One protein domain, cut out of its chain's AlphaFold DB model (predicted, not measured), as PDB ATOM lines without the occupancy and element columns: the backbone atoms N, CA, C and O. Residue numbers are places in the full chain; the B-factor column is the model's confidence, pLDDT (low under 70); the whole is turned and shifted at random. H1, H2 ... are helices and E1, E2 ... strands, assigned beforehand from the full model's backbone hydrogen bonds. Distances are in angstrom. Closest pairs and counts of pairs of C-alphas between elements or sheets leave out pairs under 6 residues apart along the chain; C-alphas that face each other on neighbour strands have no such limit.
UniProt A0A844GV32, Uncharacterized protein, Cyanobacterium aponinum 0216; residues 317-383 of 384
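This is residues 317 to 383 of the 384 residues of an uncharacterized protein of Cyanobacterium aponinum 0216 (UniProt A0A844GV32). A long hairpin, E2 and E3, makes the long axis; short E1 pairs beside E3, and H2 crosses over one face, with H1 packed on it. The printed part has 67 residues with, in order, E1, H1, H2, H3, E2, E3, class mixed; the sheet E1, E3, E2 is antiparallel. It is compact, radius of gyration of the C-alphas 12.3 A, spanning 38 by 23 by 19 A.

E1, residues 323 to 325, neighbours E3, residues 374 to 382; N 324 and O 380 are 2.7 A apart, within hydrogen-bond range. H1, residues 326 to 332, only grazes the sheet and touches H2, residues 338 to 345, about perpendicular at 85 degrees, the closest C-alphas, Lys 327 and Ser 338, 4.8 A apart. H2 is on the sheet, height 9.5 A, only just over E3 with 3 C-alphas. H3, residues 356 to 359, only grazes the sheet. E2, residues 360 to 368, forms a hairpin with E3; N 365 and O 377 are 2.8 A apart. Every O i to N i+4 pair is within range in H1 and H2; H3 is too short for one.

C-alpha 323 begins E1 at (6.962, -22.180, 34.032). E2 measures 25.6 A and E3 26.1 A, ending at (5.517, -17.547, 38.995).

The printed part has no cut. Residue 352 is under 70 in pLDDT.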
ATOM      1  N   LEU A 317      11.050 -19.322  46.841       79.56
ATOM      2  CA  LEU A 317      11.606 -18.079  46.300       79.56
ATOM      3  C   LEU A 317      12.712 -18.353  45.271       79.56
ATOM      4  O   LEU A 317      12.784 -17.639  44.266       79.56
ATOM      5  N   ALA A 318      13.473 -19.433  45.456       82.25
ATOM      6  CA  ALA A 318      14.516 -19.901  44.547       82.25
ATOM      7  C   ALA A 318      13.993 -20.535  43.242       82.25
ATOM      8  O   ALA A 318      14.784 -20.811  42.337       82.25
ATOM      9  N   LEU A 319      12.678 -20.761  43.096       83.38
ATOM     10  CA  LEU A 319      12.126 -21.283  41.845       83.38
ATOM     11  C   LEU A 319      12.420 -20.328  40.672       83.38
ATOM     12  O   LEU A 319      12.232 -19.109  40.805       83.38
ATOM     13  N   PRO A 320      12.835 -20.866  39.508       80.00
ATOM     14  CA  PRO A 320      13.172 -20.059  38.348       80.00
ATOM     15  C   PRO A 320      11.973 -19.217  37.917       80.00
ATOM     16  O   PRO A 320      10.820 -19.657  37.970       80.00
ATOM     17  N   LYS A 321      12.248 -17.995  37.455       79.56
ATOM     18  CA  LYS A 321      11.216 -17.127  36.881       79.56
ATOM     19  C   LYS A 321      10.651 -17.806  35.631       79.56
ATOM     20  O   LYS A 321      11.358 -17.959  34.640       79.56
ATOM     21  N   GLY A 322       9.384 -18.213  35.681       83.44
ATOM     22  CA  GLY A 322       8.689 -18.813  34.544       83.44
ATOM     23  C   GLY A 322       7.858 -20.039  34.905       83.44
ATOM     24  O   GLY A 322       7.279 -20.129  35.989       83.44
ATOM     25  N   LYS A 323       7.756 -20.955  33.939       84.94
ATOM     26  CA  LYS A 323       6.962 -22.180  34.032       84.94
ATOM     27  C   LYS A 323       7.679 -23.214  34.900       84.94
ATOM     28  O   LYS A 323       8.768 -23.661  34.559       84.94
ATOM     29  N   VAL A 324       7.025 -23.646  35.970       84.50
ATOM     30  CA  VAL A 324       7.498 -24.664  36.906       84.50
ATOM     31  C   VAL A 324       6.619 -25.908  36.778       84.50
ATOM     32  O   VAL A 324       5.387 -25.842  36.816       84.50
ATOM     33  N   GLY A 325       7.254 -27.065  36.599       86.19
ATOM     34  CA  GLY A 325       6.559 -28.351  36.586       86.19
ATOM     35  C   GLY A 325       6.150 -28.790  37.995       86.19
ATOM     36  O   GLY A 325       6.868 -28.544  38.963       86.19
ATOM     37  N   THR A 326       5.040 -29.520  38.114       85.25
ATOM     38  CA  THR A 326       4.467 -29.959  39.403       85.25
ATOM     39  C   THR A 326       5.445 -30.743  40.280       85.25
ATOM     40  O   THR A 326       5.396 -30.641  41.500       85.25
ATOM     41  N   LYS A 327       6.364 -31.510  39.678       86.31
ATOM     42  CA  LYS A 327       7.408 -32.250  40.411       86.31
ATOM     43  C   LYS A 327       8.429 -31.317  41.070       86.31
ATOM     44  O   LYS A 327       8.822 -31.550  42.207       86.31
ATOM     45  N   MET A 328       8.844 -30.270  40.359       85.12
ATOM     46  CA  MET A 328       9.793 -29.280  40.867       85.12
ATOM     47  C   MET A 328       9.143 -28.415  41.951       85.12
ATOM     48  O   MET A 328       9.743 -28.196  42.996       85.12
ATOM     49  N   LEU A 329       7.880 -28.030  41.744       85.38
ATOM     50  CA  LEU A 329       7.084 -27.331  42.749       85.38
ATOM     51  C   LEU A 329       6.880 -28.178  44.014       85.38
ATOM     52  O   LEU A 329       7.054 -27.677  45.116       85.38
ATOM     53  N   ALA A 330       6.557 -29.467  43.867       86.44
ATOM     54  CA  ALA A 330       6.400 -30.368  45.004       86.44
ATOM     55  C   ALA A 330       7.675 -30.453  45.847       86.44
ATOM     56  O   ALA A 330       7.592 -30.390  47.068       86.44
ATOM     57  N   LYS A 331       8.846 -30.516  45.202       86.44
ATOM     58  CA  LYS A 331      10.135 -30.483  45.898       86.44
ATOM     59  C   LYS A 331      10.332 -29.169  46.666       86.44
ATOM     60  O   LYS A 331      10.699 -29.224  47.830       86.44
ATOM     61  N   ALA A 332      10.051 -28.027  46.037       83.62
ATOM     62  CA  ALA A 332      10.206 -26.708  46.660       83.62
ATOM     63  C   ALA A 332       9.235 -26.459  47.828       83.62
ATOM     64  O   ALA A 332       9.555 -25.728  48.756       83.62
ATOM     65  N   LEU A 333       8.057 -27.083  47.797       82.19
ATOM     66  CA  LEU A 333       7.068 -27.015  48.877       82.19
ATOM     67  C   LEU A 333       7.258 -28.112  49.939       82.19
ATOM     68  O   LEU A 333       6.416 -28.257  50.821       82.19
ATOM     69  N   GLY A 334       8.314 -28.928  49.845       83.38
ATOM     70  CA  GLY A 334       8.562 -30.024  50.787       83.38
ATOM     71  C   GLY A 334       7.555 -31.178  50.698       83.38
ATOM     72  O   GLY A 334       7.458 -31.999  51.609       83.38
ATOM     73  N   PHE A 335       6.792 -31.287  49.608       83.44
ATOM     74  CA  PHE A 335       5.884 -32.407  49.406       83.44
ATOM     75  C   PHE A 335       6.640 -33.664  48.979       83.44
ATOM     76  O   PHE A 335       7.421 -33.663  48.028       83.44
ATOM     77  N   SER A 336       6.307 -34.786  49.614       81.44
ATOM     78  CA  SER A 336       6.861 -36.102  49.280       81.44
ATOM     79  C   SER A 336       6.454 -36.621  47.893       81.44
ATOM     80  O   SER A 336       7.054 -37.571  47.395       81.44
ATOM     81  N   SER A 337       5.445 -36.025  47.243       84.00
ATOM     82  CA  SER A 337       5.011 -36.421  45.901       84.00
ATOM     83  C   SER A 337       4.408 -35.270  45.093       84.00
ATOM     84  O   SER A 337       3.799 -34.343  45.629       84.00
ATOM     85  N   SER A 338       4.516 -35.368  43.763       80.94
ATOM     86  CA  SER A 338       3.876 -34.438  42.820       80.94
ATOM     87  C   SER A 338       2.347 -34.480  42.880       80.94
ATOM     88  O   SER A 338       1.703 -33.485  42.561       80.94
ATOM     89  N   ALA A 339       1.761 -35.596  43.328       80.12
ATOM     90  CA  ALA A 339       0.320 -35.726  43.517       80.12
ATOM     91  C   ALA A 339      -0.211 -34.717  44.545       80.12
ATOM     92  O   ALA A 339      -1.254 -34.115  44.316       80.12
ATOM     93  N   ARG A 340       0.544 -34.447  45.619       82.38
ATOM     94  CA  ARG A 340       0.153 -33.466  46.644       82.38
ATOM     95  C   ARG A 340       0.131 -32.033  46.109       82.38
ATOM     96  O   ARG A 340      -0.779 -31.279  46.431       82.38
ATOM     97  N   ALA A 341       1.072 -31.677  45.234       81.88
ATOM     98  CA  ALA A 341       1.027 -30.389  44.541       81.88
ATOM     99  C   ALA A 341      -0.161 -30.312  43.560       81.88
ATOM    100  O   ALA A 341      -0.804 -29.272  43.464       81.88
ATOM    101  N   SER A 342      -0.515 -31.411  42.882       82.31
ATOM    102  CA  SER A 342      -1.732 -31.481  42.055       82.31
ATOM    103  C   SER A 342      -3.024 -31.384  42.878       82.31
ATOM    104  O   SER A 342      -4.015 -30.832  42.410       82.31
ATOM    105  N   GLU A 343      -3.054 -31.918  44.099       84.12
ATOM    106  CA  GLU A 343      -4.185 -31.759  45.023       84.12
ATOM    107  C   GLU A 343      -4.357 -30.299  45.454       84.12
ATOM    108  O   GLU A 343      -5.489 -29.818  45.493       84.12
ATOM    109  N   LEU A 344      -3.246 -29.590  45.690       83.31
ATOM    110  CA  LEU A 344      -3.230 -28.139  45.908       83.31
ATOM    111  C   LEU A 344      -3.822 -27.398  44.704       83.31
ATOM    112  O   LEU A 344      -4.671 -26.529  44.857       83.31
ATOM    113  N   ALA A 345      -3.407 -27.799  43.498       79.19
ATOM    114  CA  ALA A 345      -3.880 -27.244  42.230       79.19
ATOM    115  C   ALA A 345      -5.403 -27.342  42.072       79.19
ATOM    116  O   ALA A 345      -6.035 -26.463  41.499       79.19
ATOM    117  N   ASN A 346      -5.985 -28.426  42.582       80.88
ATOM    118  CA  ASN A 346      -7.413 -28.710  42.487       80.88
ATOM    119  C   ASN A 346      -8.225 -28.149  43.663       80.88
ATOM    120  O   ASN A 346      -9.387 -28.515  43.813       80.88
ATOM    121  N   GLY A 347      -7.612 -27.353  44.546       78.12
ATOM    122  CA  GLY A 347      -8.271 -26.819  45.740       78.12
ATOM    123  C   GLY A 347      -8.639 -27.877  46.788       78.12
ATOM    124  O   GLY A 347      -9.278 -27.555  47.784       78.12
ATOM    125  N   LYS A 348      -8.219 -29.139  46.609       82.06
ATOM    126  CA  LYS A 348      -8.495 -30.229  47.563       82.06
ATOM    127  C   LYS A 348      -7.685 -30.097  48.849       82.06
ATOM    128  O   LYS A 348      -8.036 -30.694  49.861       82.06
ATOM    129  N   LYS A 349      -6.586 -29.347  48.797       79.56
ATOM    130  CA  LYS A 349      -5.756 -29.010  49.950       79.56
ATOM    131  C   LYS A 349      -5.528 -27.514  50.001       79.56
ATOM    132  O   LYS A 349      -5.255 -26.892  48.976       79.56
ATOM    133  N   LYS A 350      -5.604 -26.965  51.213       76.88
ATOM    134  CA  LYS A 350      -5.203 -25.585  51.470       76.88
ATOM    135  C   LYS A 350      -3.694 -25.453  51.231       76.88
ATOM    136  O   LYS A 350      -2.952 -26.383  51.563       76.88
ATOM    137  N   PRO A 351      -3.242 -24.347  50.619       70.88
ATOM    138  CA  PRO A 351      -1.822 -24.096  50.461       70.88
ATOM    139  C   PRO A 351      -1.162 -23.962  51.840       70.88
ATOM    140  O   PRO A 351      -1.821 -23.538  52.792       70.88
ATOM    141  N   PRO A 352       0.130 -24.307  51.956       69.69
ATOM    142  CA  PRO A 352       0.866 -24.145  53.206       69.69
ATOM    143  C   PRO A 352       0.991 -22.673  53.642       69.69
ATOM    144  O   PRO A 352       1.166 -22.414  54.823       69.69
ATOM    145  N   PHE A 353       0.860 -21.723  52.713       78.56
ATOM    146  CA  PHE A 353       0.838 -20.280  52.966       78.56
ATOM    147  C   PHE A 353      -0.160 -19.610  52.011       78.56
ATOM    148  O   PHE A 353      -0.339 -20.065  50.876       78.56
ATOM    149  N   LYS A 354      -0.869 -18.574  52.470       72.38
ATOM    150  CA  LYS A 354      -1.996 -17.965  51.735       72.38
ATOM    151  C   LYS A 354      -1.507 -17.194  50.506       72.38
ATOM    152  O   LYS A 354      -2.112 -17.278  49.440       72.38
ATOM    153  N   GLU A 355      -0.349 -16.569  50.655       76.44
ATOM    154  CA  GLU A 355       0.384 -15.753  49.689       76.44
ATOM    155  C   GLU A 355       0.885 -16.593  48.504       76.44
ATOM    156  O   GLU A 355       1.246 -16.067  47.456       76.44
ATOM    157  N   PHE A 356       0.879 -17.928  48.620       80.00
ATOM    158  CA  PHE A 356       1.286 -18.842  47.553       80.00
ATOM    159  C   PHE A 356       0.580 -18.548  46.224       80.00
ATOM    160  O   PHE A 356       1.202 -18.603  45.159       80.00
ATOM    161  N   TRP A 357      -0.717 -18.242  46.286       79.38
ATOM    162  CA  TRP A 357      -1.531 -17.971  45.104       79.38
ATOM    163  C   TRP A 357      -1.296 -16.581  44.523       79.38
ATOM    164  O   TRP A 357      -1.438 -16.411  43.314       79.38
ATOM    165  N   ASP A 358      -0.848 -15.634  45.345       81.12
ATOM    166  CA  ASP A 358      -0.468 -14.300  44.884       81.12
ATOM    167  C   ASP A 358       0.792 -14.378  44.004       81.12
ATOM    168  O   ASP A 358       0.927 -13.650  43.020       81.12
ATOM    169  N   TYR A 359       1.668 -15.353  44.277       79.81
ATOM    170  CA  TYR A 359       2.908 -15.579  43.530       79.81
ATOM    171  C   TYR A 359       2.824 -16.650  42.440       79.81
ATOM    172  O   TYR A 359       3.777 -16.791  41.672       79.81
ATOM    173  N   MET A 360       1.739 -17.426  42.332       84.75
ATOM    174  CA  MET A 360       1.655 -18.539  41.377       84.75
ATOM    175  C   MET A 360       0.344 -18.559  40.605       84.75
ATOM    176  O   MET A 360      -0.735 -18.769  41.147       84.75
ATOM    177  N   LYS A 361       0.463 -18.511  39.279       86.56
ATOM    178  CA  LYS A 361      -0.624 -18.817  38.354       86.56
ATOM    179  C   LYS A 361      -0.622 -20.297  38.019       86.56
ATOM    180  O   LYS A 361       0.383 -20.825  37.539       86.56
ATOM    181  N   LEU A 362      -1.763 -20.951  38.174       88.19
ATOM    182  CA  LEU A 362      -1.970 -22.303  37.675       88.19
ATOM    183  C   LEU A 362      -2.576 -22.273  36.268       88.19
ATOM    184  O   LEU A 362      -3.565 -21.591  36.014       88.19
ATOM    185  N   LYS A 363      -2.008 -23.060  35.356       88.19
ATOM    186  CA  LYS A 363      -2.605 -23.410  34.069       88.19
ATOM    187  C   LYS A 363      -2.820 -24.916  34.021       88.19
ATOM    188  O   LYS A 363      -1.862 -25.689  34.024       88.19
ATOM    189  N   THR A 364      -4.079 -25.323  33.941       87.81
ATOM    190  CA  THR A 364      -4.454 -26.729  33.787       87.81
ATOM    191  C   THR A 364      -4.669 -27.029  32.311       87.81
ATOM    192  O   THR A 364      -5.354 -26.293  31.606       87.81
ATOM    193  N   THR A 365      -4.059 -28.104  31.825       87.19
ATOM    194  CA  THR A 365      -4.277 -28.625  30.474       87.19
ATOM    195  C   THR A 365      -4.697 -30.079  30.577       87.19
ATOM    196  O   THR A 365      -3.933 -30.900  31.087       87.19
ATOM    197  N   THR A 366      -5.882 -30.404  30.080       88.69
ATOM    198  CA  THR A 366      -6.362 -31.784  29.997       88.69
ATOM    199  C   THR A 366      -5.931 -32.374  28.661       88.69
ATOM    200  O   THR A 366      -6.127 -31.761  27.613       88.69
ATOM    201  N   LYS A 367      -5.303 -33.548  28.694       87.19
ATOM    202  CA  LYS A 367      -4.946 -34.319  27.501       87.19
ATOM    203  C   LYS A 367      -5.536 -35.713  27.616       87.19
ATOM    204  O   LYS A 367      -5.526 -36.293  28.695       87.19
ATOM    205  N   THR A 368      -6.009 -36.257  26.509       89.94
ATOM    206  CA  THR A 368      -6.405 -37.663  26.440       89.94
ATOM    207  C   THR A 368      -5.156 -38.499  26.199       89.94
ATOM    208  O   THR A 368      -4.367 -38.194  25.303       89.94
ATOM    209  N   ASP A 369      -4.928 -39.508  27.032       87.44
ATOM    210  CA  ASP A 369      -3.847 -40.456  26.811       87.44
ATOM    211  C   ASP A 369      -4.170 -41.410  25.649       87.44
ATOM    212  O   ASP A 369      -5.274 -41.441  25.105       87.44
ATOM    213  N   LYS A 370      -3.180 -42.221  25.272       90.62
ATOM    214  CA  LYS A 370      -3.302 -43.234  24.213       90.62
ATOM    215  C   LYS A 370      -4.389 -44.293  24.466       90.62
ATOM    216  O   LYS A 370      -4.743 -45.012  23.540       90.62
ATOM    217  N   ASN A 371      -4.912 -44.386  25.689       92.31
ATOM    218  CA  ASN A 371      -5.950 -45.329  26.096       92.31
ATOM    219  C   ASN A 371      -7.332 -44.654  26.214       92.31
ATOM    220  O   ASN A 371      -8.262 -45.259  26.743       92.31
ATOM    221  N   GLY A 372      -7.477 -43.398  25.775       90.69
ATOM    222  CA  GLY A 372      -8.734 -42.654  25.880       90.69
ATOM    223  C   GLY A 372      -9.004 -42.065  27.270       90.69
ATOM    224  O   GLY A 372     -10.055 -41.463  27.485       90.69
ATOM    225  N   LYS A 373      -8.078 -42.196  28.227       91.81
ATOM    226  CA  LYS A 373      -8.240 -41.660  29.582       91.81
ATOM    227  C   LYS A 373      -7.792 -40.205  29.624       91.81
ATOM    228  O   LYS A 373      -6.694 -39.859  29.196       91.81
ATOM    229  N   GLN A 374      -8.625 -39.338  30.190       87.81
ATOM    230  CA  GLN A 374      -8.242 -37.949  30.422       87.81
ATOM    231  C   GLN A 374      -7.199 -37.857  31.542       87.81
ATOM    232  O   GLN A 374      -7.389 -38.367  32.648       87.81
ATOM    233  N   VAL A 375      -6.094 -37.183  31.249       85.31
ATOM    234  CA  VAL A 375      -5.004 -36.897  32.175       85.31
ATOM    235  C   VAL A 375      -4.822 -35.386  32.249       85.31
ATOM    236  O   VAL A 375      -4.547 -34.715  31.253       85.31
ATOM    237  N   ASN A 376      -4.954 -34.845  33.458       83.94
ATOM    238  CA  ASN A 376      -4.690 -33.436  33.715       83.94
ATOM    239  C   ASN A 376      -3.190 -33.218  33.916       83.94
ATOM    240  O   ASN A 376      -2.555 -33.859  34.754       83.94
ATOM    241  N   SER A 377      -2.639 -32.273  33.165       83.75
ATOM    242  CA  SER A 377      -1.306 -31.724  33.363       83.75
ATOM    243  C   SER A 377      -1.437 -30.331  33.965       83.75
ATOM    244  O   SER A 377      -2.169 -29.490  33.445       83.75
ATOM    245  N   TYR A 378      -0.706 -30.090  35.049       84.81
ATOM    246  CA  TYR A 378      -0.704 -28.824  35.773       84.81
ATOM    247  C   TYR A 378       0.609 -28.103  35.495       84.81
ATOM    248  O   TYR A 378       1.690 -28.661  35.689       84.81
ATOM    249  N   GLN A 379       0.520 -26.868  35.018       85.56
ATOM    250  CA  GLN A 379       1.665 -26.008  34.773       85.56
ATOM    251  C   GLN A 379       1.550 -24.769  35.644       85.56
ATOM    252  O   GLN A 379       0.566 -24.039  35.576       85.56
ATOM    253  N   TRP A 380       2.576 -24.521  36.440       88.50
ATOM    254  CA  TRP A 380       2.600 -23.416  37.381       88.50
ATOM    255  C   TRP A 380       3.478 -22.304  36.832       88.50
ATOM    256  O   TRP A 380       4.509 -22.586  36.232       88.50
ATOM    257  N   THR A 381       3.082 -21.050  36.987       88.56
ATOM    258  CA  THR A 381       3.855 -19.899  36.511       88.56
ATOM    259  C   THR A 381       4.010 -18.912  37.644       88.56
ATOM    260  O   THR A 381       3.006 -18.462  38.186       88.56
ATOM    261  N   LYS A 382       5.250 -18.566  37.981       84.06
ATOM    262  CA  LYS A 382       5.517 -17.547  38.995       84.06
ATOM    263  C   LYS A 382       5.061 -16.174  38.487       84.06
ATOM    264  O   LYS A 382       5.536 -15.729  37.439       84.06
ATOM    265  N   ILE A 383       4.115 -15.554  39.187       79.75
ATOM    266  CA  ILE A 383       3.653 -14.177  38.968       79.75
ATOM    267  C   ILE A 383       4.599 -13.262  39.758       79.75
ATOM    268  O   ILE A 383       5.089 -13.656  40.816       79.75
TER     269      ILE A 383